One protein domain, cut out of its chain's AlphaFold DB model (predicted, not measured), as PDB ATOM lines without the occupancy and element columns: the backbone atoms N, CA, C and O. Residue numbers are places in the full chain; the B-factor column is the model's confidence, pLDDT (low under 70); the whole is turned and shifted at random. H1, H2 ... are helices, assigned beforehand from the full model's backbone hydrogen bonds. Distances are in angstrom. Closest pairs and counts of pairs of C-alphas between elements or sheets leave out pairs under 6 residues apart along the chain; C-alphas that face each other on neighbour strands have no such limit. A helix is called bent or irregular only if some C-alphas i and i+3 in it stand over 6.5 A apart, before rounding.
ATOM      1  N   ASP A   2     -12.854  31.022 -24.653       49.69
ATOM      2  CA  ASP A   2     -14.142  30.617 -25.273       49.69
ATOM      3  C   ASP A   2     -14.463  29.115 -25.197       49.69
ATOM      4  O   ASP A   2     -14.839  28.482 -26.182       49.69
ATOM      5  N   LYS A   3     -14.322  28.512 -24.017       58.78
ATOM      6  CA  LYS A   3     -15.003  27.246 -23.710       58.78
ATOM      7  C   LYS A   3     -15.748  27.414 -22.403       58.78
ATOM      8  O   LYS A   3     -15.135  27.784 -21.401       58.78
ATOM      9  N   MET A   4     -17.054  27.133 -22.420       66.25
ATOM     10  CA  MET A   4     -17.841  27.033 -21.191       66.25
ATOM     11  C   MET A   4     -17.106  26.115 -20.216       66.25
ATOM     12  O   MET A   4     -16.614  25.049 -20.592       66.25
ATOM     13  N   ASN A   5     -16.997  26.541 -18.960       75.31
ATOM     14  CA  ASN A   5     -16.375  25.702 -17.948       75.31
ATOM     15  C   ASN A   5     -17.256  24.456 -17.694       75.31
ATOM     16  O   ASN A   5     -18.455  24.437 -17.988       75.31
ATOM     17  N   ASN A   6     -16.680  23.406 -17.103       74.94
ATOM     18  CA  ASN A   6     -17.407  22.152 -16.856       74.94
ATOM     19  C   ASN A   6     -18.664  22.332 -15.986       74.94
ATOM     20  O   ASN A   6     -19.592  21.529 -16.072       74.94
ATOM     21  N   ARG A   7     -18.712  23.356 -15.128       80.56
ATOM     22  CA  ARG A   7     -19.892  23.644 -14.304       80.56
ATOM     23  C   ARG A   7     -21.046  24.147 -15.170       80.56
ATOM     24  O   ARG A   7     -22.166  23.676 -14.993       80.56
ATOM     25  N   ASP A   8     -20.767  25.045 -16.102       80.62
ATOM     26  CA  ASP A   8     -21.770  25.652 -16.968       80.62
ATOM     27  C   ASP A   8     -22.278  24.675 -18.030       80.62
ATOM     28  O   ASP A   8     -23.472  24.654 -18.318       80.62
ATOM     29  N   VAL A   9     -21.407  23.804 -18.557       81.94
ATOM     30  CA  VAL A   9     -21.818  22.707 -19.457       81.94
ATOM     31  C   VAL A   9     -22.775  21.755 -18.735       81.94
ATOM     32  O   VAL A   9     -23.859  21.454 -19.235       81.94
ATOM     33  N   ASN A  10     -22.431  21.343 -17.510       84.00
ATOM     34  CA  ASN A  10     -23.312  20.514 -16.686       84.00
ATOM     35  C   ASN A  10     -24.644  21.213 -16.382       84.00
ATOM     36  O   ASN A  10     -25.693  20.571 -16.372       84.00
ATOM     37  N   LEU A  11     -24.616  22.524 -16.138       85.69
ATOM     38  CA  LEU A  11     -25.818  23.311 -15.891       85.69
ATOM     39  C   LEU A  11     -26.719  23.371 -17.132       85.69
ATOM     40  O   LEU A  11     -27.914  23.107 -17.025       85.69
ATOM     41  N   LEU A  12     -26.152  23.641 -18.310       86.81
ATOM     42  CA  LEU A  12     -26.874  23.635 -19.583       86.81
ATOM     43  C   LEU A  12     -27.492  22.262 -19.880       86.81
ATOM     44  O   LEU A  12     -28.646  22.189 -20.300       86.81
ATOM     45  N   HIS A  13     -26.764  21.174 -19.616       88.88
ATOM     46  CA  HIS A  13     -27.292  19.816 -19.756       88.88
ATOM     47  C   HIS A  13     -28.502  19.583 -18.840       88.88
ATOM     48  O   HIS A  13     -29.524  19.068 -19.291       88.88
ATOM     49  N   LYS A  14     -28.432  20.012 -17.572       89.94
ATOM     50  CA  LYS A  14     -29.571  19.929 -16.643       89.94
ATOM     51  C   LYS A  14     -30.779  20.725 -17.137       89.94
ATOM     52  O   LYS A  14     -31.883  20.191 -17.135       89.94
ATOM     53  N   PHE A  15     -30.571  21.948 -17.631       88.38
ATOM     54  CA  PHE A  15     -31.635  22.755 -18.243       88.38
ATOM     55  C   PHE A  15     -32.291  22.045 -19.435       88.38
ATOM     56  O   PHE A  15     -33.515  22.042 -19.558       88.38
ATOM     57  N   LYS A  16     -31.485  21.442 -20.318       90.19
ATOM     58  CA  LYS A  16     -31.973  20.690 -21.483       90.19
ATOM     59  C   LYS A  16     -32.791  19.466 -21.063       90.19
ATOM     60  O   LYS A  16     -33.894  19.308 -21.580       90.19
ATOM     61  N   SER A  17     -32.287  18.663 -20.121       92.31
ATOM     62  CA  SER A  17     -32.974  17.462 -19.610       92.31
ATOM     63  C   SER A  17     -34.300  17.822 -18.947       92.31
ATOM     64  O   SER A  17     -35.342  17.340 -19.374       92.31
ATOM     65  N   ALA A  18     -34.280  18.753 -17.983       92.50
ATOM     66  CA  ALA A  18     -35.473  19.154 -17.238       92.50
ATOM     67  C   ALA A  18     -36.572  19.695 -18.164       92.50
ATOM     68  O   ALA A  18     -37.743  19.351 -18.014       92.50
ATOM     69  N   PHE A  19     -36.205  20.496 -19.170       91.94
ATOM     70  CA  PHE A  19     -37.172  21.000 -20.143       91.94
ATOM     71  C   PHE A  19     -37.722  19.900 -21.065       91.94
ATOM     72  O   PHE A  19     -38.925  19.865 -21.313       91.94
ATOM     73  N   ALA A  20     -36.873  18.991 -21.557       90.75
ATOM     74  CA  ALA A  20     -37.299  17.887 -22.421       90.75
ATOM     75  C   ALA A  20     -38.216  16.890 -21.686       90.75
ATOM     76  O   ALA A  20     -39.183  16.394 -22.262       90.75
ATOM     77  N   GLU A  21     -37.939  16.640 -20.407       93.19
ATOM     78  CA  GLU A  21     -38.707  15.749 -19.529       93.19
ATOM     79  C   GLU A  21     -39.961  16.416 -18.938       93.19
ATOM     80  O   GLU A  21     -40.763  15.745 -18.290       93.19
ATOM     81  N   LYS A  22     -40.160  17.723 -19.179       92.06
ATOM     82  CA  LYS A  22     -41.209  18.549 -18.554       92.06
ATOM     83  C   LYS A  22     -41.152  18.530 -17.016       92.06
ATOM     84  O   LYS A  22     -42.180  18.663 -16.350       92.06
ATOM     85  N   ASP A  23     -39.955  18.397 -16.442       93.94
ATOM     86  CA  ASP A  23     -39.730  18.536 -15.003       93.94
ATOM     87  C   ASP A  23     -39.662  20.022 -14.624       93.94
ATOM     88  O   ASP A  23     -38.601  20.648 -14.534       93.94
ATOM     89  N   TRP A  24     -40.839  20.612 -14.421       93.94
ATOM     90  CA  TRP A  24     -40.975  22.027 -14.085       93.94
ATOM     91  C   TRP A  24     -40.400  22.380 -12.713       93.94
ATOM     92  O   TRP A  24     -39.981  23.519 -12.513       93.94
ATOM     93  N   ASN A  25     -40.360  21.430 -11.776       93.06
ATOM     94  CA  ASN A  25     -39.826  21.671 -10.437       93.06
ATOM     95  C   ASN A  25     -38.306  21.800 -10.485       93.06
ATOM     96  O   ASN A  25     -37.756  22.760  -9.943       93.06
ATOM     97  N   GLU A  26     -37.634  20.878 -11.180       93.44
ATOM     98  CA  GLU A  26     -36.194  20.994 -11.395       93.44
ATOM     99  C   GLU A  26     -35.876  22.248 -12.212       93.44
ATOM    100  O   GLU A  26     -34.979  23.011 -11.854       93.44
ATOM    101  N   LEU A  27     -36.667  22.552 -13.246       92.19
ATOM    102  CA  LEU A  27     -36.453  23.756 -14.043       92.19
ATOM    103  C   LEU A  27     -36.575  25.048 -13.216       92.19
ATOM    104  O   LEU A  27     -35.764  25.955 -13.391       92.19
ATOM    105  N   LEU A  28     -37.529  25.134 -12.285       92.75
ATOM    106  CA  LEU A  28     -37.656  26.268 -11.363       92.75
ATOM    107  C   LEU A  28     -36.464  26.389 -10.404       92.75
ATOM    108  O   LEU A  28     -36.046  27.507 -10.103       92.75
ATOM    109  N   ASN A  29     -35.889  25.269  -9.955       90.94
ATOM    110  CA  ASN A  29     -34.672  25.281  -9.137       90.94
ATOM    111  C   ASN A  29     -33.459  25.795  -9.925       90.94
ATOM    112  O   ASN A  29     -32.591  26.473  -9.366       90.94
ATOM    113  N   LEU A  30     -33.396  25.477 -11.222       90.31
ATOM    114  CA  LEU A  30     -32.325  25.910 -12.118       90.31
ATOM    115  C   LEU A  30     -32.482  27.376 -12.551       90.31
ATOM    116  O   LEU A  30     -31.482  28.090 -12.636       90.31
ATOM    117  N   LEU A  31     -33.714  27.844 -12.795       89.88
ATOM    118  CA  LEU A  31     -34.048  29.229 -13.157       89.88
ATOM    119  C   LEU A  31     -33.898  30.175 -11.959       89.88
ATOM    120  O   LEU A  31     -34.871  30.695 -11.410       89.88
ATOM    121  N   ASN A  32     -32.655  30.421 -11.557       86.56
ATOM    122  CA  ASN A  32     -32.323  31.302 -10.451       86.56
ATOM    123  C   ASN A  32     -31.867  32.683 -10.961       86.56
ATOM    124  O   ASN A  32     -30.734  32.814 -11.434       86.56
ATOM    125  N   PRO A  33     -32.667  33.754 -10.782       82.38
ATOM    126  CA  PRO A  33     -32.305  35.098 -11.239       82.38
ATOM    127  C   PRO A  33     -31.015  35.644 -10.612       82.38
ATOM    128  O   PRO A  33     -30.398  36.548 -11.172       82.38
ATOM    129  N   LYS A  34     -30.574  35.091  -9.470       83.00
ATOM    130  CA  LYS A  34     -29.312  35.462  -8.804       83.00
ATOM    131  C   LYS A  34     -28.062  34.974  -9.542       83.00
ATOM    132  O   LYS A  34     -26.958  35.335  -9.144       83.00
ATOM    133  N   MET A  35     -28.209  34.146 -10.580       78.56
ATOM    134  CA  MET A  35     -27.090  33.764 -11.449       78.56
ATOM    135  C   MET A  35     -26.520  34.957 -12.225       78.56
ATOM    136  O   MET A  35     -25.338  34.962 -12.549       78.56
ATOM    137  N   PHE A  36     -27.340  35.976 -12.480       73.25
ATOM    138  CA  PHE A  36     -26.959  37.212 -13.156       73.25
ATOM    139  C   PHE A  36     -26.488  38.224 -12.098       73.25
ATOM    140  O   PHE A  36     -27.280  39.023 -11.592       73.25
ATOM    141  N   LYS A  37     -25.224  38.089 -11.676       66.38
ATOM    142  CA  LYS A  37     -24.573  38.939 -10.662       66.38
ATOM    143  C   LYS A  37     -24.318  40.361 -11.198       66.38
ATOM    144  O   LYS A  37     -24.205  40.511 -12.405       66.38
ATOM    145  N   PRO A  38     -24.140  41.375 -10.329       59.41
ATOM    146  CA  PRO A  38     -23.758  42.727 -10.741       59.41
ATOM    147  C   PRO A  38     -22.461  42.771 -11.566       59.41
ATOM    148  O   PRO A  38     -21.571  41.928 -11.381       59.41
ATOM    149  N   PHE A  39     -22.352  43.797 -12.416       50.12
ATOM    150  CA  PHE A  39     -21.272  44.042 -13.387       50.12
ATOM    151  C   PHE A  39     -19.850  43.901 -12.798       50.12
ATOM    152  O   PHE A  39     -18.932  43.409 -13.457       50.12
ATOM    153  N   ASP A  40     -19.679  44.225 -11.513       53.59
ATOM    154  CA  ASP A  40     -18.403  44.151 -10.782       53.59
ATOM    155  C   ASP A  40     -17.804  42.737 -10.690       53.59
ATOM    156  O   ASP A  40     -16.615  42.570 -10.408       53.59
ATOM    157  N   SER A  41     -18.610  41.695 -10.923       57.22
ATOM    158  CA  SER A  41     -18.190  40.301 -10.756       57.22
ATOM    159  C   SER A  41     -17.421  39.703 -11.943       57.22
ATOM    160  O   SER A  41     -16.844  38.629 -11.776       57.22
ATOM    161  N   LYS A  42     -17.376  40.369 -13.113       55.03
ATOM    162  CA  LYS A  42     -16.717  39.926 -14.372       55.03
ATOM    163  C   LYS A  42     -17.101  38.528 -14.905       55.03
ATOM    164  O   LYS A  42     -16.612  38.132 -15.959       55.03
ATOM    165  N   GLU A  43     -17.962  37.777 -14.220       65.06
ATOM    166  CA  GLU A  43     -18.448  36.456 -14.629       65.06
ATOM    167  C   GLU A  43     -19.814  36.595 -15.308       65.06
ATOM    168  O   GLU A  43     -20.848  36.691 -14.643       65.06
ATOM    169  N   LEU A  44     -19.823  36.587 -16.642       72.69
ATOM    170  CA  LEU A  44     -21.058  36.541 -17.422       72.69
ATOM    171  C   LEU A  44     -21.664  35.137 -17.385       72.69
ATOM    172  O   LEU A  44     -20.963  34.132 -17.509       72.69
ATOM    173  N   VAL A  45     -22.991  35.068 -17.262       82.19
ATOM    174  CA  VAL A  45     -23.734  33.825 -17.512       82.19
ATOM    175  C   VAL A  45     -23.531  33.444 -18.979       82.19
ATOM    176  O   VAL A  45     -23.830  34.274 -19.829       82.19
ATOM    177  N   PRO A  46     -23.083  32.221 -19.302       86.12
ATOM    178  CA  PRO A  46     -22.830  31.832 -20.686       86.12
ATOM    179  C   PRO A  46     -24.044  31.982 -21.606       86.12
ATOM    180  O   PRO A  46     -25.154  31.553 -21.270       86.12
ATOM    181  N   LEU A  47     -23.804  32.503 -22.811       90.00
ATOM    182  CA  LEU A  47     -24.834  32.764 -23.817       90.00
ATOM    183  C   LEU A  47     -25.732  31.551 -24.123       90.00
ATOM    184  O   LEU A  47     -26.944  31.751 -24.195       90.00
ATOM    185  N   PRO A  48     -25.236  30.297 -24.228       91.12
ATOM    186  CA  PRO A  48     -26.102  29.141 -24.475       91.12
ATOM    187  C   PRO A  48     -27.122  28.882 -23.358       91.12
ATOM    188  O   PRO A  48     -28.229  28.413 -23.624       91.12
ATOM    189  N   ILE A  49     -26.791  29.219 -22.105       91.00
ATOM    190  CA  ILE A  49     -27.734  29.127 -20.979       91.00
ATOM    191  C   ILE A  49     -28.815  30.199 -21.130       91.00
ATOM    192  O   ILE A  49     -29.998  29.884 -21.027       91.00
ATOM    193  N   LEU A  50     -28.433  31.444 -21.430       93.06
ATOM    194  CA  LEU A  50     -29.394  32.527 -21.646       93.06
ATOM    195  C   LEU A  50     -30.300  32.258 -22.859       93.06
ATOM    196  O   LEU A  50     -31.513  32.440 -22.774       93.06
ATOM    197  N   ALA A  51     -29.735  31.730 -23.947       94.12
ATOM    198  CA  ALA A  51     -30.481  31.278 -25.115       94.12
ATOM    199  C   ALA A  51     -31.479  30.174 -24.750       94.12
ATOM    200  O   ALA A  51     -32.622  30.213 -25.198       94.12
ATOM    201  N   LYS A  52     -31.102  29.229 -23.876       94.69
ATOM    202  CA  LYS A  52     -32.034  28.198 -23.407       94.69
ATOM    203  C   LYS A  52     -33.191  28.793 -22.603       94.69
ATOM    204  O   LYS A  52     -34.331  28.376 -22.787       94.69
ATOM    205  N   ILE A  53     -32.923  29.780 -21.750       95.44
ATOM    206  CA  ILE A  53     -33.959  30.493 -20.984       95.44
ATOM    207  C   ILE A  53     -34.918  31.236 -21.926       95.44
ATOM    208  O   ILE A  53     -36.135  31.141 -21.746       95.44
ATOM    209  N   ALA A  54     -34.387  31.926 -22.942       96.56
ATOM    210  CA  ALA A  54     -35.184  32.595 -23.969       96.56
ATOM    211  C   ALA A  54     -36.036  31.594 -24.764       96.56
ATOM    212  O   ALA A  54     -37.239  31.799 -24.890       96.56
ATOM    213  N   GLN A  55     -35.457  30.463 -25.188       95.25
ATOM    214  CA  GLN A  55     -36.172  29.384 -25.876       95.25
ATOM    215  C   GLN A  55     -37.376  28.877 -25.064       95.25
ATOM    216  O   GLN A  55     -38.456  28.663 -25.615       95.25
ATOM    217  N   ILE A  56     -37.197  28.664 -23.755       94.88
ATOM    218  CA  ILE A  56     -38.263  28.184 -22.863       94.88
ATOM    219  C   ILE A  56     -39.410  29.195 -22.806       94.88
ATOM    220  O   ILE A  56     -40.571  28.804 -22.915       94.88
ATOM    221  N   LEU A  57     -39.099  30.489 -22.669       95.88
ATOM    222  CA  LEU A  57     -40.110  31.548 -22.630       95.88
ATOM    223  C   LEU A  57     -40.886  31.644 -23.948       95.88
ATOM    224  O   LEU A  57     -42.110  31.759 -23.931       95.88
ATOM    225  N   THR A  58     -40.178  31.574 -25.076       94.62
ATOM    226  CA  THR A  58     -40.755  31.747 -26.415       94.62
ATOM    227  C   THR A  58     -41.394  30.487 -26.984       94.62
ATOM    228  O   THR A  58     -41.874  30.488 -28.114       94.62
ATOM    229  N   THR A  59     -41.435  29.402 -26.210       90.81
ATOM    230  CA  THR A  59     -42.128  28.177 -26.601       90.81
ATOM    231  C   THR A  59     -43.634  28.435 -26.686       90.81
ATOM    232  O   THR A  59     -44.273  28.782 -25.693       90.81
ATOM    233  N   GLU A  60     -44.221  28.220 -27.864       79.44
ATOM    234  CA  GLU A  60     -45.667  28.401 -28.084       79.44
ATOM    235  C   GLU A  60     -46.530  27.323 -27.413       79.44
ATOM    236  O   GLU A  60     -47.736  27.500 -27.256       79.44
ATOM    237  N   ASN A  61     -45.928  26.204 -26.996       72.94
ATOM    238  CA  ASN A  61     -46.647  25.133 -26.319       72.94
ATOM    239  C   ASN A  61     -47.277  25.632 -25.000       72.94
ATOM    240  O   ASN A  61     -46.590  26.139 -24.107       72.94
ATOM    241  N   SER A  62     -48.588  25.425 -24.856       65.31
ATOM    242  CA  SER A  62     -49.372  25.781 -23.669       65.31
ATOM    243  C   SER A  62     -48.938  25.058 -22.393       65.31
ATOM    244  O   SER A  62     -49.316  25.480 -21.305       65.31
ATOM    245  N   ASP A  63     -48.150  23.988 -22.515       84.31
ATOM    246  CA  ASP A  63     -47.730  23.157 -21.385       84.31
ATOM    247  C   ASP A  63     -46.758  23.861 -20.426       84.31
ATOM    248  O   ASP A  63     -46.605  23.404 -19.295       84.31
ATOM    249  N   VAL A  64     -46.083  24.938 -20.858       91.12
ATOM    250  CA  VAL A  64     -45.121  25.660 -20.012       91.12
ATOM    251  C   VAL A  64     -45.871  26.461 -18.936       91.12
ATOM    252  O   VAL A  64     -46.569  27.426 -19.280       91.12
ATOM    253  N   PRO A  65     -45.708  26.132 -17.638       92.88
ATOM    254  CA  PRO A  65     -46.430  26.801 -16.561       92.88
ATOM    255  C   PRO A  65     -46.069  28.284 -16.436       92.88
ATOM    256  O   PRO A  65     -44.936  28.696 -16.701       92.88
ATOM    257  N   ASN A  66     -47.005  29.096 -15.940       92.88
ATOM    258  CA  ASN A  66     -46.762  30.523 -15.705       92.88
ATOM    259  C   ASN A  66     -45.614  30.767 -14.718       92.88
ATOM    260  O   ASN A  66     -44.835  31.694 -14.917       92.88
ATOM    261  N   SER A  67     -45.463  29.923 -13.695       93.81
ATOM    262  CA  SER A  67     -44.351  30.003 -12.739       93.81
ATOM    263  C   SER A  67     -42.982  29.914 -13.423       93.81
ATOM    264  O   SER A  67     -42.072  30.670 -13.082       93.81
ATOM    265  N   VAL A  68     -42.849  29.053 -14.439       94.69
ATOM    266  CA  VAL A  68     -41.634  28.926 -15.256       94.69
ATOM    267  C   VAL A  68     -41.431  30.179 -16.109       94.69
ATOM    268  O   VAL A  68     -40.337  30.736 -16.111       94.69
ATOM    269  N   LYS A  69     -42.487  30.689 -16.763       95.38
ATOM    270  CA  LYS A  69     -42.423  31.938 -17.553       95.38
ATOM    271  C   LYS A  69     -41.989  33.136 -16.703       95.38
ATOM    272  O   LYS A  69     -41.122  33.902 -17.115       95.38
ATOM    273  N   ILE A  70     -42.530  33.253 -15.490       95.69
ATOM    274  CA  ILE A  70     -42.145  34.257 -14.487       95.69
ATOM    275  C   ILE A  70     -40.651  34.141 -14.156       95.69
ATOM    276  O   ILE A  70     -39.946  35.151 -14.113       95.69
ATOM    277  N   ALA A  71     -40.146  32.927 -13.926       95.62
ATOM    278  CA  ALA A  71     -38.737  32.705 -13.614       95.62
ATOM    279  C   ALA A  71     -37.814  33.028 -14.807       95.62
ATOM    280  O   ALA A  71     -36.782  33.679 -14.618       95.62
ATOM    281  N   CYS A  72     -38.216  32.675 -16.035       96.56
ATOM    282  CA  CYS A  72     -37.518  33.064 -17.263       96.56
ATOM    283  C   CYS A  72     -37.442  34.587 -17.422       96.56
ATOM    284  O   CYS A  72     -36.352  35.117 -17.625       96.56
ATOM    285  N   LEU A  73     -38.564  35.301 -17.273       97.19
ATOM    286  CA  LEU A  73     -38.599  36.763 -17.392       97.19
ATOM    287  C   LEU A  73     -37.719  37.454 -16.346       97.19
ATOM    288  O   LEU A  73     -37.033  38.417 -16.671       97.19
ATOM    289  N   LYS A  74     -37.673  36.949 -15.107       95.06
ATOM    290  CA  LYS A  74     -36.754  37.469 -14.077       95.06
ATOM    291  C   LYS A  74     -35.286  37.293 -14.476       95.06
ATOM    292  O   LYS A  74     -34.487  38.201 -14.272       95.06
ATOM    293  N   CYS A  75     -34.930  36.143 -15.050       94.31
ATOM    294  CA  CYS A  75     -33.575  35.891 -15.540       94.31
ATOM    295  C   CYS A  75     -33.213  36.814 -16.717       94.31
ATOM    296  O   CYS A  75     -32.164  37.449 -16.687       94.31
ATOM    297  N   LEU A  76     -34.104  36.939 -17.706       95.38
ATOM    298  CA  LEU A  76     -33.920  37.790 -18.891       95.38
ATOM    299  C   LEU A  76     -33.905  39.289 -18.543       95.38
ATOM    300  O   LEU A  76     -33.132  40.062 -19.098       95.38
ATOM    301  N   GLY A  77     -34.724  39.719 -17.581       93.56
ATOM    302  CA  GLY A  77     -34.706  41.093 -17.076       93.56
ATOM    303  C   GLY A  77     -33.398  41.435 -16.361       93.56
ATOM    304  O   GLY A  77     -32.872  42.534 -16.543       93.56
ATOM    305  N   ASN A  78     -32.839  40.495 -15.589       91.12
ATOM    306  CA  ASN A  78     -31.542  40.677 -14.934       91.12
ATOM    307  C   ASN A  78     -30.373  40.621 -15.925       91.12
ATOM    308  O   ASN A  78     -29.367  41.295 -15.702       91.12
ATOM    309  N   SER A  79     -30.482  39.850 -17.013       91.38
ATOM    310  CA  SER A  79     -29.427  39.801 -18.031       91.38
ATOM    311  C   SER A  79     -29.272  41.126 -18.778       91.38
ATOM    312  O   SER A  79     -28.150  41.450 -19.159       91.38
ATOM    313  N   CYS A  80     -30.354  41.905 -18.920       89.00
ATOM    314  CA  CYS A  80     -30.313  43.260 -19.482       89.00
ATOM    315  C   CYS A  80     -29.560  44.246 -18.579       89.00
ATOM    316  O   CYS A  80     -28.804  45.070 -19.071       89.00
ATOM    317  N   PHE A  81     -29.762  44.163 -17.259       79.25
ATOM    318  CA  PHE A  81     -29.139  45.086 -16.303       79.25
ATOM    319  C   PHE A  81     -27.645  44.800 -16.089       79.25
ATOM    320  O   PHE A  81     -26.864  45.720 -15.878       79.25
ATOM    321  N   ASN A  82     -27.249  43.523 -16.119       69.12
ATOM    322  CA  ASN A  82     -25.968  43.102 -15.549       69.12
ATOM    323  C   ASN A  82     -24.973  42.462 -16.523       69.12
ATOM    324  O   ASN A  82     -23.795  42.375 -16.178       69.12
ATOM    325  N   ASN A  83     -25.416  41.962 -17.683       75.25
ATOM    326  CA  ASN A  83     -24.602  41.011 -18.445       75.25
ATOM    327  C   ASN A  83     -24.473  41.332 -19.934       75.25
ATOM    328  O   ASN A  83     -23.360  41.364 -20.451       75.25
ATOM    329  N   TYR A  84     -25.595  41.487 -20.635       87.50
ATOM    330  CA  TYR A  84     -25.616  41.471 -22.095       87.50
ATOM    331  C   TYR A  84     -26.252  42.722 -22.673       87.50
ATOM    332  O   TYR A  84     -27.394  43.052 -22.351       87.50
ATOM    333  N   MET A  85     -25.536  43.314 -23.621       88.75
ATOM    334  CA  MET A  85     -26.042  44.343 -24.514       88.75
ATOM    335  C   MET A  85     -26.962  43.728 -25.572       88.75
ATOM    336  O   MET A  85     -26.840  42.558 -25.935       88.75
ATOM    337  N   HIS A  86     -27.893  44.509 -26.091       90.88
ATOM    338  CA  HIS A  86     -28.764  44.106 -27.177       90.88
ATOM    339  C   HIS A  86     -28.062  44.305 -28.521       90.88
ATOM    340  O   HIS A  86     -27.482  45.356 -28.786       90.88
ATOM    341  N   LYS A  87     -28.127  43.292 -29.387       88.94
ATOM    342  CA  LYS A  87     -27.771  43.419 -30.804       88.94
ATOM    343  C   LYS A  87     -28.522  42.385 -31.613       88.94
ATOM    344  O   LYS A  87     -28.474  41.202 -31.272       88.94
ATOM    345  N   GLU A  88     -29.134  42.820 -32.707       86.88
ATOM    346  CA  GLU A  88     -29.872  41.919 -33.581       86.88
ATOM    347  C   GLU A  88     -28.961  40.862 -34.220       86.88
ATOM    348  O   GLU A  88     -27.847  41.143 -34.682       86.88
ATOM    349  N   TYR A  89     -29.460  39.627 -34.286       85.88
ATOM    350  CA  TYR A  89     -28.838  38.566 -35.070       85.88
ATOM    351  C   TYR A  89     -29.310  38.631 -36.537       85.88
ATOM    352  O   TYR A  89     -30.403  38.175 -36.876       85.88
ATOM    353  N   VAL A  90     -28.484  39.219 -37.411       75.31
ATOM    354  CA  VAL A  90     -28.859  39.587 -38.799       75.31
ATOM    355  C   VAL A  90     -28.638  38.463 -39.836       75.31
ATOM    356  O   VAL A  90     -29.154  38.529 -40.948       75.31
ATOM    357  N   LEU A  91     -27.893  37.399 -39.514       67.81
ATOM    358  CA  LEU A  91     -27.500  36.381 -40.505       67.81
ATOM    359  C   LEU A  91     -28.557  35.290 -40.755       67.81
ATOM    360  O   LEU A  91     -29.171  34.762 -39.833       67.81
ATOM    361  N   THR A  92     -28.693  34.912 -42.029       60.31
ATOM    362  CA  THR A  92     -29.789  34.123 -42.626       60.31
ATOM    363  C   THR A  92     -29.633  32.602 -42.553       60.31
ATOM    364  O   THR A  92     -30.486  31.878 -43.060       60.31
ATOM    365  N   ASN A  93     -28.557  32.088 -41.951       69.44
ATOM    366  CA  ASN A  93     -28.277  30.643 -41.935       69.44
ATOM    367  C   ASN A  93     -29.150  29.863 -40.938       69.44
ATOM    368  O   ASN A  93     -29.151  28.635 -40.959       69.44
ATOM    369  N   ILE A  94     -29.846  30.566 -40.044       73.00
ATOM    370  CA  ILE A  94     -30.750  29.990 -39.053       73.00
ATOM    371  C   ILE A  94     -32.102  30.669 -39.249       73.00
ATOM    372  O   ILE A  94     -32.199  31.894 -39.168       73.00
ATOM    373  N   GLU A  95     -33.142  29.882 -39.515       79.06
ATOM    374  CA  GLU A  95     -34.508  30.397 -39.479       79.06
ATOM    375  C   GLU A  95     -34.802  30.889 -38.060       79.06
ATOM    376  O   GLU A  95     -34.540  30.180 -37.091       79.06
ATOM    377  N   LYS A  96     -35.315  32.115 -37.911       79.25
ATOM    378  CA  LYS A  96     -35.638  32.649 -36.581       79.25
ATOM    379  C   LYS A  96     -36.799  31.856 -35.951       79.25
ATOM    380  O   LYS A  96     -36.740  31.525 -34.770       79.25
ATOM    381  N   GLY A  97     -37.811  31.479 -36.737       81.44
ATOM    382  CA  GLY A  97     -39.074  30.934 -36.217       81.44
ATOM    383  C   GLY A  97     -39.879  31.994 -35.450       81.44
ATOM    384  O   GLY A  97     -39.426  33.131 -35.304       81.44
ATOM    385  N   THR A  98     -41.076  31.650 -34.960       87.19
ATOM    386  CA  THR A  98     -41.879  32.594 -34.161       87.19
ATOM    387  C   THR A  98     -41.126  32.982 -32.890       87.19
ATOM    388  O   THR A  98     -40.575  32.110 -32.216       87.19
ATOM    389  N   TYR A  99     -41.076  34.281 -32.569       92.00
ATOM    390  CA  TYR A  99     -40.328  34.810 -31.421       92.00
ATOM    391  C   TYR A  99     -38.868  34.334 -31.367       92.00
ATOM    392  O   TYR A  99     -38.335  34.053 -30.289       92.00
ATOM    393  N   SER A 100     -38.217  34.167 -32.519       92.31
ATOM    394  CA  SER A 100     -36.834  33.676 -32.607       92.31
ATOM    395  C   SER A 100     -36.596  32.310 -31.929       92.31
ATOM    396  O   SER A 100     -35.472  32.011 -31.521       92.31
ATOM    397  N   HIS A 101     -37.630  31.470 -31.782       91.44
ATOM    398  CA  HIS A 101     -37.528  30.196 -31.065       91.44
ATOM    399  C   HIS A 101     -36.453  29.259 -31.637       91.44
ATOM    400  O   HIS A 101     -35.667  28.686 -30.878       91.44
ATOM    401  N   GLU A 102     -36.382  29.125 -32.961       89.62
ATOM    402  CA  GLU A 102     -35.416  28.245 -33.630       89.62
ATOM    403  C   GLU A 102     -33.989  28.796 -33.530       89.62
ATOM    404  O   GLU A 102     -33.037  28.041 -33.304       89.62
ATOM    405  N   LEU A 103     -33.837  30.124 -33.560       90.50
ATOM    406  CA  LEU A 103     -32.566  30.777 -33.252       90.50
ATOM    407  C   LEU A 103     -32.113  30.452 -31.824       90.50
ATOM    408  O   LEU A 103     -30.981  30.012 -31.625       90.50
ATOM    409  N   TYR A 104     -32.990  30.608 -30.830       93.75
ATOM    410  CA  TYR A 104     -32.658  30.295 -29.440       93.75
ATOM    411  C   TYR A 104     -32.360  28.810 -29.226       93.75
ATOM    412  O   TYR A 104     -31.433  28.477 -28.489       93.75
ATOM    413  N   SER A 105     -33.080  27.919 -29.912       91.62
ATOM    414  CA  SER A 105     -32.803  26.479 -29.931       91.62
ATOM    415  C   SER A 105     -31.398  26.185 -30.459       91.62
ATOM    416  O   SER A 105     -30.625  25.462 -29.825       91.62
ATOM    417  N   SER A 106     -31.031  26.796 -31.588       89.44
ATOM    418  CA  SER A 106     -29.705  26.650 -32.187       89.44
ATOM    419  C   SER A 106     -28.609  27.177 -31.258       89.44
ATOM    420  O   SER A 106     -27.664  26.451 -30.944       89.44
ATOM    421  N   LEU A 107     -28.759  28.390 -30.718       89.81
ATOM    422  CA  LEU A 107     -27.788  28.989 -29.797       89.81
ATOM    423  C   LEU A 107     -27.637  28.187 -28.491       89.81
ATOM    424  O   LEU A 107     -26.527  28.028 -27.991       89.81
ATOM    425  N   ALA A 108     -28.723  27.622 -27.959       90.50
ATOM    426  CA  ALA A 108     -28.687  26.783 -26.761       90.50
ATOM    427  C   ALA A 108     -28.009  25.421 -26.992       90.50
ATOM    428  O   ALA A 108     -27.514  24.793 -26.050       90.50
ATOM    429  N   ASN A 109     -28.004  24.926 -28.231       86.31
ATOM    430  CA  ASN A 109     -27.427  23.629 -28.581       86.31
ATOM    431  C   ASN A 109     -25.937  23.685 -28.934       86.31
ATOM    432  O   ASN A 109     -25.291  22.640 -28.919       86.31
ATOM    433  N   ASN A 110     -25.378  24.874 -29.164       78.38
ATOM    434  CA  ASN A 110     -23.979  25.039 -29.538       78.38
ATOM    435  C   ASN A 110     -23.101  25.378 -28.327       78.38
ATOM    436  O   ASN A 110     -23.077  26.504 -27.841       78.38
ATOM    437  N   GLU A 111     -22.345  24.384 -27.858       70.19
ATOM    438  CA  GLU A 111     -21.375  24.549 -26.763       70.19
ATOM    439  C   GLU A 111     -20.067  25.219 -27.228       70.19
ATOM    440  O   GLU A 111     -19.318  25.745 -26.404       70.19
ATOM    441  N   ASN A 112     -19.800  25.230 -28.542       71.44
ATOM    442  CA  ASN A 112     -18.623  25.845 -29.157       71.44
ATOM    443  C   ASN A 112     -19.012  27.053 -30.026       71.44
ATOM    444  O   ASN A 112     -19.195  26.940 -31.239       71.44
ATOM    445  N   LEU A 113     -19.123  28.227 -29.403       71.88
ATOM    446  CA  LEU A 113     -19.487  29.470 -30.094       71.88
ATOM    447  C   LEU A 113     -18.440  29.916 -31.137       71.88
ATOM    448  O   LEU A 113     -18.787  30.671 -32.041       71.88
ATOM    449  N   GLU A 114     -17.195  29.424 -31.075       67.62
ATOM    450  CA  GLU A 114     -16.146  29.732 -32.066       67.62
ATOM    451  C   GLU A 114     -16.473  29.203 -33.466       67.62
ATOM    452  O   GLU A 114     -16.196  29.863 -34.470       67.62
ATOM    453  N   GLU A 115     -17.118  28.037 -33.549       70.19
ATOM    454  CA  GLU A 115     -17.589  27.511 -34.832       70.19
ATOM    455  C   GLU A 115     -18.645  28.447 -35.425       70.19
ATOM    456  O   GLU A 115     -18.567  28.785 -36.603       70.19
ATOM    457  N   MET A 116     -19.559  28.972 -34.604       71.81
ATOM    458  CA  MET A 116     -20.535  29.967 -35.052       71.81
ATOM    459  C   MET A 116     -19.896  31.303 -35.430       71.81
ATOM    460  O   MET A 116     -20.307  31.888 -36.433       71.81
ATOM    461  N   ARG A 117     -18.866  31.764 -34.704       73.75
ATOM    462  CA  ARG A 117     -18.131  32.995 -35.052       73.75
ATOM    463  C   ARG A 117     -17.524  32.942 -36.447       73.75
ATOM    464  O   ARG A 117     -17.491  33.955 -37.141       73.75
ATOM    465  N   SER A 118     -17.074  31.763 -36.874       72.06
ATOM    466  CA  SER A 118     -16.501  31.577 -38.212       72.06
ATOM    467  C   SER A 118     -17.507  31.838 -39.341       72.06
ATOM    468  O   SER A 118     -17.114  32.245 -40.434       72.06
ATOM    469  N   PHE A 119     -18.805  31.677 -39.059       71.31
ATOM    470  CA  PHE A 119     -19.899  31.942 -39.994       71.31
ATOM    471  C   PHE A 119     -20.640  33.257 -39.710       71.31
ATOM    472  O   PHE A 119     -21.402  33.715 -40.562       71.31
ATOM    473  N   ASN A 120     -20.446  33.864 -38.533       74.06
ATOM    474  CA  ASN A 120     -21.111  35.092 -38.114       74.06
ATOM    475  C   ASN A 120     -20.227  35.933 -37.172       74.06
ATOM    476  O   ASN A 120     -19.986  35.499 -36.048       74.06
ATOM    477  N   PRO A 121     -19.843  37.174 -37.533       80.75
ATOM    478  CA  PRO A 121     -19.064  38.063 -36.666       80.75
ATOM    479  C   PRO A 121     -19.871  38.645 -35.480       80.75
ATOM    480  O   PRO A 121     -19.565  39.732 -34.986       80.75
ATOM    481  N   TYR A 122     -20.923  37.960 -35.026       85.19
ATOM    482  CA  TYR A 122     -21.736  38.376 -33.894       85.19
ATOM    483  C   TYR A 122     -20.908  38.342 -32.595       85.19
ATOM    484  O   TYR A 122     -20.252  37.339 -32.303       85.19
ATOM    485  N   PRO A 123     -20.919  39.416 -31.789       86.19
ATOM    486  CA  PRO A 123     -20.120  39.516 -30.568       86.19
ATOM    487  C   PRO A 123     -20.774  38.779 -29.382       86.19
ATOM    488  O   PRO A 123     -21.279  39.395 -28.446       86.19
ATOM    489  N   PHE A 124     -20.738  37.443 -29.412       84.94
ATOM    490  CA  PHE A 124     -21.377  36.560 -28.420       84.94
ATOM    491  C   PHE A 124     -20.907  36.751 -26.965       84.94
ATOM    492  O   PHE A 124     -21.590  36.314 -26.039       84.94
ATOM    493  N   ASP A 125     -19.755  37.389 -26.751       82.25
ATOM    494  CA  ASP A 125     -19.194  37.601 -25.410       82.25
ATOM    495  C   ASP A 125     -19.870  38.738 -24.649       82.25
ATOM    496  O   ASP A 125     -19.805  38.760 -23.426       82.25
ATOM    497  N   SER A 126     -20.510  39.672 -25.357       84.38
ATOM    498  CA  SER A 126     -21.042  40.901 -24.753       84.38
ATOM    499  C   SER A 126     -22.457  41.240 -25.208       84.38
ATOM    500  O   SER A 126     -23.090  42.103 -24.604       84.38
ATOM    501  N   TYR A 127     -22.972  40.575 -26.250       89.50
ATOM    502  CA  TYR A 127     -24.284  40.869 -26.820       89.50
ATOM    503  C   TYR A 127     -25.190  39.640 -26.882       89.50
ATOM    504  O   TYR A 127     -24.725  38.509 -27.040       89.50
ATOM    505  N   PHE A 128     -26.496  39.880 -26.775       92.44
ATOM    506  CA  PHE A 128     -27.541  38.873 -26.891       92.44
ATOM    507  C   PHE A 128     -28.695  39.358 -27.796       92.44
ATOM    508  O   PHE A 128     -29.114  40.517 -27.688       92.44
ATOM    509  N   PRO A 129     -29.239  38.490 -28.676       92.88
ATOM    510  CA  PRO A 129     -30.330  38.848 -29.578       92.88
ATOM    511  C   PRO A 129     -31.687  38.732 -28.870       92.88
ATOM    512  O   PRO A 129     -32.305  37.665 -28.809       92.88
ATOM    513  N   TYR A 130     -32.157  39.833 -28.285       94.94
ATOM    514  CA  TYR A 130     -33.403  39.856 -27.507       94.94
ATOM    515  C   TYR A 130     -34.677  39.931 -28.363       94.94
ATOM    516  O   TYR A 130     -35.764  39.841 -27.801       94.94
ATOM    517  N   GLU A 131     -34.582  40.062 -29.690       92.12
ATOM    518  CA  GLU A 131     -35.724  40.323 -30.592       92.12
ATOM    519  C   GLU A 131     -36.929  39.402 -30.358       92.12
ATOM    520  O   GLU A 131     -38.063  39.870 -30.283       92.12
ATOM    521  N   GLY A 132     -36.694  38.102 -30.168       94.50
ATOM    522  CA  GLY A 132     -37.766  37.142 -29.920       94.50
ATOM    523  C   GLY A 132     -38.451  37.327 -28.565       94.50
ATOM    524  O   GLY A 132     -39.670  37.219 -28.453       94.50
ATOM    525  N   VAL A 133     -37.679  37.665 -27.531       97.31
ATOM    526  CA  VAL A 133     -38.209  37.990 -26.199       97.31
ATOM    527  C   VAL A 133     -38.981  39.313 -26.230       97.31
ATOM    528  O   VAL A 133     -40.042  39.416 -25.613       97.31
ATOM    529  N   ILE A 134     -38.493  40.310 -26.976       96.44
ATOM    530  CA  ILE A 134     -39.193  41.584 -27.202       96.44
ATOM    531  C   ILE A 134     -40.548  41.314 -27.859       96.44
ATOM    532  O   ILE A 134     -41.579  41.705 -27.320       96.44
ATOM    533  N   GLU A 135     -40.576  40.582 -28.971       95.31
ATOM    534  CA  GLU A 135     -41.814  40.265 -29.687       95.31
ATOM    535  C   GLU A 135     -42.809  39.495 -28.799       95.31
ATOM    536  O   GLU A 135     -43.995  39.834 -28.738       95.31
ATOM    537  N   TRP A 136     -42.324  38.500 -28.047       96.81
ATOM    538  CA  TRP A 136     -43.151  37.727 -27.122       96.81
ATOM    539  C   TRP A 136     -43.761  38.605 -26.020       96.81
ATOM    540  O   TRP A 136     -44.964  38.528 -25.754       96.81
ATOM    541  N   THR A 137     -42.952  39.465 -25.392       97.00
ATOM    542  CA  THR A 137     -43.402  40.344 -24.298       97.00
ATOM    543  C   THR A 137     -44.377  41.407 -24.790       97.00
ATOM    544  O   THR A 137     -45.419  41.596 -24.159       97.00
ATOM    545  N   LEU A 138     -44.116  42.031 -25.942       96.19
ATOM    546  CA  LEU A 138     -45.037  42.975 -26.579       96.19
ATOM    547  C   LEU A 138     -46.389  42.321 -26.861       96.19
ATOM    548  O   LEU A 138     -47.432  42.851 -26.471       96.19
ATOM    549  N   ARG A 139     -46.392  41.127 -27.464       94.31
ATOM    550  CA  ARG A 139     -47.640  40.410 -27.739       94.31
ATOM    551  C   ARG A 139     -48.384  40.051 -26.456       94.31
ATOM    552  O   ARG A 139     -49.610  40.175 -26.413       94.31
ATOM    553  N   PHE A 140     -47.675  39.634 -25.406       94.12
ATOM    554  CA  PHE A 140     -48.288  39.349 -24.108       94.12
ATOM    555  C   PHE A 140     -48.947  40.599 -23.506       94.12
ATOM    556  O   PHE A 140     -50.088  40.530 -23.047       94.12
ATOM    557  N   ILE A 141     -48.273  41.752 -23.546       95.06
ATOM    558  CA  ILE A 141     -48.815  43.026 -23.049       95.06
ATOM    559  C   ILE A 141     -50.079  43.412 -23.830       95.06
ATOM    560  O   ILE A 141     -51.123  43.669 -23.228       95.06
ATOM    561  N   ILE A 142     -50.016  43.375 -25.164       91.94
ATOM    562  CA  ILE A 142     -51.133  43.752 -26.043       91.94
ATOM    563  C   ILE A 142     -52.350  42.845 -25.826       91.94
ATOM    564  O   ILE A 142     -53.476  43.327 -25.705       91.94
ATOM    565  N   THR A 143     -52.139  41.532 -25.722       89.44
ATOM    566  CA  THR A 143     -53.227  40.564 -25.491       89.44
ATOM    567  C   THR A 143     -53.813  40.650 -24.082       89.44
ATOM    568  O   THR A 143     -55.010  40.416 -23.902       89.44
ATOM    569  N   SER A 144     -53.029  41.075 -23.088       85.31
ATOM    570  CA  SER A 144     -53.519  41.262 -21.716       85.31
ATOM    571  C   SER A 144     -54.549  42.392 -21.603       85.31
ATOM    572  O   SER A 144     -55.430  42.314 -20.755       85.31
ATOM    573  N   LYS A 145     -54.520  43.400 -22.495       72.94
ATOM    574  CA  LYS A 145     -55.526  44.487 -22.542       72.94
ATOM    575  C   LYS A 145     -56.956  43.963 -22.730       72.94
ATOM    576  O   LYS A 145     -57.912  44.593 -22.290       72.94
ATOM    577  N   THR A 146     -57.110  42.838 -23.429       62.12
ATOM    578  CA  THR A 146     -58.427  42.289 -23.791       62.12
ATOM    579  C   THR A 146     -59.032  41.356 -22.742       62.12
ATOM    580  O   THR A 146     -60.211  41.020 -22.846       62.12
ATOM    581  N   ASP A 147     -58.256  40.951 -21.736       69.62
ATOM    582  CA  ASP A 147     -58.662  39.974 -20.725       69.62
ATOM    583  C   ASP A 147     -59.016  40.705 -19.417       69.62
ATOM    584  O   ASP A 147     -58.139  41.187 -18.701       69.62
ATOM    585  N   LYS A 148     -60.319  40.847 -19.136       62.03
ATOM    586  CA  LYS A 148     -60.825  41.612 -17.977       62.03
ATOM    587  C   LYS A 148     -60.559  40.929 -16.633       62.03
ATOM    588  O   LYS A 148     -60.507  41.625 -15.627       62.03
ATOM    589  N   ASP A 149     -60.351  39.612 -16.628       64.69
ATOM    590  CA  ASP A 149     -60.204  38.793 -15.420       64.69
ATOM    591  C   ASP A 149     -58.850  38.069 -15.430       64.69
ATOM    592  O   ASP A 149     -58.742  36.837 -15.450       64.69
ATOM    593  N   LEU A 150     -57.775  38.857 -15.447       73.31
ATOM    594  CA  LEU A 150     -56.417  38.331 -15.481       73.31
ATOM    595  C   LEU A 150     -56.067  37.644 -14.144       73.31
ATOM    596  O   LEU A 150     -56.049  38.271 -13.087       73.31
ATOM    597  N   LEU A 151     -55.741  36.349 -14.184       80.44
ATOM    598  CA  LEU A 151     -55.266  35.604 -13.009       80.44
ATOM    599  C   LEU A 151     -53.988  36.243 -12.419       80.44
ATOM    600  O   LEU A 151     -53.138  36.716 -13.172       80.44
ATOM    601  N   ASN A 152     -53.785  36.157 -11.097       83.62
ATOM    602  CA  ASN A 152     -52.604  36.700 -10.395       83.62
ATOM    603  C   ASN A 152     -51.258  36.362 -11.064       83.62
ATOM    604  O   ASN A 152     -50.387  37.218 -11.183       83.62
ATOM    605  N   GLU A 153     -51.077  35.127 -11.537       85.12
ATOM    606  CA  GLU A 153     -49.840  34.731 -12.222       85.12
ATOM    607  C   GLU A 153     -49.648  35.453 -13.560       85.12
ATOM    608  O   GLU A 153     -48.531  35.824 -13.912       85.12
ATOM    609  N   LYS A 154     -50.730  35.693 -14.307       90.31
ATOM    610  CA  LYS A 154     -50.679  36.459 -15.553       90.31
ATOM    611  C   LYS A 154     -50.420  37.948 -15.286       90.31
ATOM    612  O   LYS A 154     -49.712  38.563 -16.076       90.31
ATOM    613  N   LEU A 155     -50.927  38.509 -14.180       91.81
ATOM    614  CA  LEU A 155     -50.592  39.878 -13.748       91.81
ATOM    615  C   LEU A 155     -49.096  40.006 -13.442       91.81
ATOM    616  O   LEU A 155     -48.465  40.992 -13.818       91.81
ATOM    617  N   GLU A 156     -48.504  38.985 -12.823       94.38
ATOM    618  CA  GLU A 156     -47.063  38.951 -12.571       94.38
ATOM    619  C   GLU A 156     -46.247  38.822 -13.868       94.38
ATOM    620  O   GLU A 156     -45.220  39.486 -14.009       94.38
ATOM    621  N   ILE A 157     -46.712  38.033 -14.847       95.81
ATOM    622  CA  ILE A 157     -46.101  37.989 -16.187       95.81
ATOM    623  C   ILE A 157     -46.213  39.358 -16.869       95.81
ATOM    624  O   ILE A 157     -45.218  39.842 -17.398       95.81
ATOM    625  N   LEU A 158     -47.378  40.012 -16.824       95.94
ATOM    626  CA  LEU A 158     -47.582  41.344 -17.403       95.94
ATOM    627  C   LEU A 158     -46.608  42.361 -16.798       95.94
ATOM    628  O   LEU A 158     -45.894  43.052 -17.524       95.94
ATOM    629  N   ARG A 159     -46.526  42.394 -15.465       96.38
ATOM    630  CA  ARG A 159     -45.584  43.232 -14.721       96.38
ATOM    631  C   ARG A 159     -44.141  42.999 -15.165       96.38
ATOM    632  O   ARG A 159     -43.402  43.956 -15.391       96.38
ATOM    633  N   LEU A 160     -43.727  41.736 -15.249       97.81
ATOM    634  CA  LEU A 160     -42.367  41.357 -15.626       97.81
ATOM    635  C   LEU A 160     -42.056  41.652 -17.091       97.81
ATOM    636  O   LEU A 160     -40.922  42.008 -17.383       97.81
ATOM    637  N   SER A 161     -43.034  41.553 -17.989       97.94
ATOM    638  CA  SER A 161     -42.889  41.950 -19.391       97.94
ATOM    639  C   SER A 161     -42.638  43.455 -19.517       97.94
ATOM    640  O   SER A 161     -41.698  43.856 -20.198       97.94
ATOM    641  N   ILE A 162     -43.406  44.289 -18.800       97.94
ATOM    642  CA  ILE A 162     -43.182  45.747 -18.755       97.94
ATOM    643  C   ILE A 162     -41.796  46.051 -18.172       97.94
ATOM    644  O   ILE A 162     -41.032  46.828 -18.745       97.94
ATOM    645  N   GLN A 163     -41.433  45.397 -17.064       97.38
ATOM    646  CA  GLN A 163     -40.127  45.586 -16.431       97.38
ATOM    647  C   GLN A 163     -38.964  45.116 -17.319       97.38
ATOM    648  O   GLN A 163     -37.916  45.755 -17.327       97.38
ATOM    649  N   PHE A 164     -39.130  44.023 -18.067       97.56
ATOM    650  CA  PHE A 164     -38.130  43.539 -19.016       97.56
ATOM    651  C   PHE A 164     -37.859  44.583 -20.100       97.56
ATOM    652  O   PHE A 164     -36.702  44.943 -20.297       97.56
ATOM    653  N   LEU A 165     -38.905  45.110 -20.747       97.25
ATOM    654  CA  LEU A 165     -38.749  46.147 -21.771       97.25
ATOM    655  C   LEU A 165     -38.104  47.412 -21.187       97.25
ATOM    656  O   LEU A 165     -37.170  47.939 -21.783       97.25
ATOM    657  N   CYS A 166     -38.534  47.832 -19.991       96.31
ATOM    658  CA  CYS A 166     -37.926  48.946 -19.258       96.31
ATOM    659  C   CYS A 166     -36.417  48.744 -19.065       96.31
ATOM    660  O   CYS A 166     -35.617  49.600 -19.439       96.31
ATOM    661  N   ASN A 167     -36.012  47.595 -18.517       94.56
ATOM    662  CA  ASN A 167     -34.602  47.282 -18.295       94.56
ATOM    663  C   ASN A 167     -33.819  47.202 -19.610       94.56
ATOM    664  O   ASN A 167     -32.661  47.608 -19.665       94.56
ATOM    665  N   LEU A 168     -34.436  46.673 -20.665       94.00
ATOM    666  CA  LEU A 168     -33.794  46.487 -21.955       94.00
ATOM    667  C   LEU A 168     -33.347  47.827 -22.552       94.00
ATOM    668  O   LEU A 168     -32.163  47.982 -22.835       94.00
ATOM    669  N   PHE A 169     -34.247  48.803 -22.710       92.44
ATOM    670  CA  PHE A 169     -33.847  50.093 -23.286       92.44
ATOM    671  C   PHE A 169     -32.998  50.931 -22.321       92.44
ATOM    672  O   PHE A 169     -32.131  51.671 -22.768       92.44
ATOM    673  N   THR A 170     -33.196  50.784 -21.005       91.12
ATOM    674  CA  THR A 170     -32.429  51.556 -20.012       91.12
ATOM    675  C   THR A 170     -30.967  51.099 -19.944       91.12
ATOM    676  O   THR A 170     -30.073  51.924 -19.760       91.12
ATOM    677  N   PHE A 171     -30.709  49.791 -20.075       88.75
ATOM    678  CA  PHE A 171     -29.396  49.208 -19.771       88.75
ATOM    679  C   PHE A 171     -28.754  48.456 -20.935       88.75
ATOM    680  O   PHE A 171     -27.545  48.542 -21.117       88.75
ATOM    681  N   ALA A 172     -29.534  47.740 -21.745       88.62
ATOM    682  CA  ALA A 172     -28.988  46.871 -22.784       88.62
ATOM    683  C   ALA A 172     -28.857  47.552 -24.153       88.62
ATOM    684  O   ALA A 172     -28.193  47.003 -25.022       88.62
ATOM    685  N   PHE A 173     -29.462  48.719 -24.387       85.88
ATOM    686  CA  PHE A 173     -29.266  49.472 -25.637       85.88
ATOM    687  C   PHE A 173     -28.058  50.427 -25.597       85.88
ATOM    688  O   PHE A 173     -27.610  50.868 -26.649       85.88
ATOM    689  N   LYS A 174     -27.483  50.688 -24.413       74.75
ATOM    690  CA  LYS A 174     -26.408  51.671 -24.201       74.75
ATOM    691  C   LYS A 174     -25.002  51.113 -24.368       74.75
ATOM    692  O   LYS A 174     -24.444  50.565 -23.421       74.75
ATOM    693  N   ASP A 175     -24.386  51.270 -25.539       64.25
ATOM    694  CA  ASP A 175     -22.976  50.892 -25.695       64.25
ATOM    695  C   ASP A 175     -22.086  51.741 -24.768       64.25
ATOM    696  O   ASP A 175     -22.011  52.960 -24.900       64.25
ATOM    697  N   ASN A 176     -21.367  51.089 -23.850       56.94
ATOM    698  CA  ASN A 176     -20.450  51.748 -22.912       56.94
ATOM    699  C   ASN A 176     -19.342  52.566 -23.606       56.94
ATOM    700  O   ASN A 176     -18.731  53.421 -22.969       56.94
ATOM    701  N   ASN A 177     -19.050  52.295 -24.883       54.38
ATOM    702  CA  ASN A 177     -18.054  53.038 -25.656       54.38
ATOM    703  C   ASN A 177     -18.643  54.263 -26.374       54.38
ATOM    704  O   ASN A 177     -17.890  55.180 -26.700       54.38
ATOM    705  N   TYR A 178     -19.957  54.277 -26.618       52.84
ATOM    706  CA  TYR A 178     -20.677  55.343 -27.322       52.84
ATOM    707  C   TYR A 178     -22.040  55.592 -26.653       52.84
ATOM    708  O   TYR A 178     -23.078  55.328 -27.257       52.84
ATOM    709  N   PRO A 179     -22.053  56.087 -25.399       54.00
ATOM    710  CA  PRO A 179     -23.287  56.269 -24.630       54.00
ATOM    711  C   PRO A 179     -24.288  57.215 -25.315       54.00
ATOM    712  O   PRO A 179     -25.489  57.053 -25.132       54.00
ATOM    713  N   ASP A 180     -23.797  58.130 -26.157       51.78
ATOM    714  CA  ASP A 180     -24.595  59.137 -26.870       51.78
ATOM    715  C   ASP A 180     -25.200  58.621 -28.197       51.78
ATOM    716  O   ASP A 180     -25.850  59.373 -28.920       51.78
ATOM    717  N   GLN A 181     -24.960  57.356 -28.566       50.88
ATOM    718  CA  GLN A 181     -25.475  56.735 -29.794       50.88
ATOM    719  C   GLN A 181     -26.319  55.505 -29.453       50.88
ATOM    720  O   GLN A 181     -25.883  54.367 -29.612       50.88
ATOM    721  N   CYS A 182     -27.543  55.740 -28.982       59.12
ATOM    722  CA  CYS A 182     -28.557  54.695 -28.850       59.12
ATOM    723  C   CYS A 182     -29.680  54.943 -29.847       59.12
ATOM    724  O   CYS A 182     -30.393  55.939 -29.739       59.12
ATOM    725  N   ASP A 183     -29.880  54.017 -30.783       72.94
ATOM    726  CA  ASP A 183     -31.101  54.019 -31.581       72.94
ATOM    727  C   ASP A 183     -32.297  53.767 -30.656       72.94
ATOM    728  O   ASP A 183     -32.320  52.791 -29.897       72.94
ATOM    729  N   ILE A 184     -33.301  54.642 -30.731       82.81
ATOM    730  CA  ILE A 184     -34.542  54.494 -29.973       82.81
ATOM    731  C   ILE A 184     -35.227  53.192 -30.418       82.81
ATOM    732  O   ILE A 184     -35.541  53.036 -31.606       82.81
TER     733      ILE A 184
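Overview. This is residues 2 to 184 of the 508 residues of an uncharacterized protein of Frieseomelitta varia (UniProt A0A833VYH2). Short helix H3 sits in the core, with H4 and H5 packing on it and the hairpin H1-H2 covering one side of the body, where H1 packs on H3 and H2 on residues 67 to 71 of H4; a second hairpin, H7-H8, lies across the body from H1-H2, its H8 side by side with H4. H6 lies at the edge, touching no helix, and long links loop between the helices. The printed part has 183 residues with eight named helices, H1 to H8 in chain order, and no named strand; its class is all helix. It is compact, with a radius of gyration of the C-alphas of 16.0 A, and spans 49 by 43 by 35 A.

Along the chain. Find C-alpha 6 at (-17.407, 22.152, -16.856); from there H1 runs 21.1 A to residue 20. H2 follows at residues 24 to 30, and H3 at residues 47 to 57, from C-alpha 47 at (-24.834, 32.764, -23.817). H4, residues 66 to 82, is 24.3 A long. H5, residues 98 to 109, is irregular: C-alphas 99 and 102 are 8.5 A apart. Read on through H6, residues 113 to 119, and H7, residues 131 to 144, 19.9 A long. The longest helix, H8, runs 28.5 A from residue 152 to residue 172, where C-alpha 172 stands at (-28.988, 46.871, -22.784).

Arrangement. Start at the hub, H3. H1 touches it the same way at a shallow tilt of 17 degrees, closest at the C-alphas of Leu 12 and Ile 49, 5.7 A. H5 touches H3 opposite ways, closest at the C-alphas of Pro 48 and Ala 108, 4.2 A. H3 and H4 form a helical hairpin at 37 degrees, only just a steep tilt, closest at the C-alphas of Leu 57 and Lys 69, 5.6 A. H4 and H8 touch the same way at a shallow tilt of 16 degrees, with the C-alphas of Gly 77 and Phe 164 closest at 4.6 A. H7 and H8 form a helical hairpin at a steep tilt of 40 degrees, with the C-alphas of Thr 137 and Ser 161 closest at 5.2 A. H3, H4, H5, H7 and H8 form a bundle, a group of helices gathered together. Every O i to N i+4 pair is within hydrogen-bond range in H1, H2, H3, H7 and H8, against 12 of 13 in H4, 6 of 8 in H5 and 2 of 3 in H6.

Size, cuts and confidence. The C-alphas farthest apart, of Ser 118 and Asp 149, are 49.8 A apart. The printed part has no cut. The links H2 to H3, H4 to H5 and H6 to H7 are long; residues 85 to 86 pair with residues 127 to 128, parallel. Mean pLDDT of the printed part is 83.9, with 28 residues under 70, among them 37 to 43 and 175 to 182.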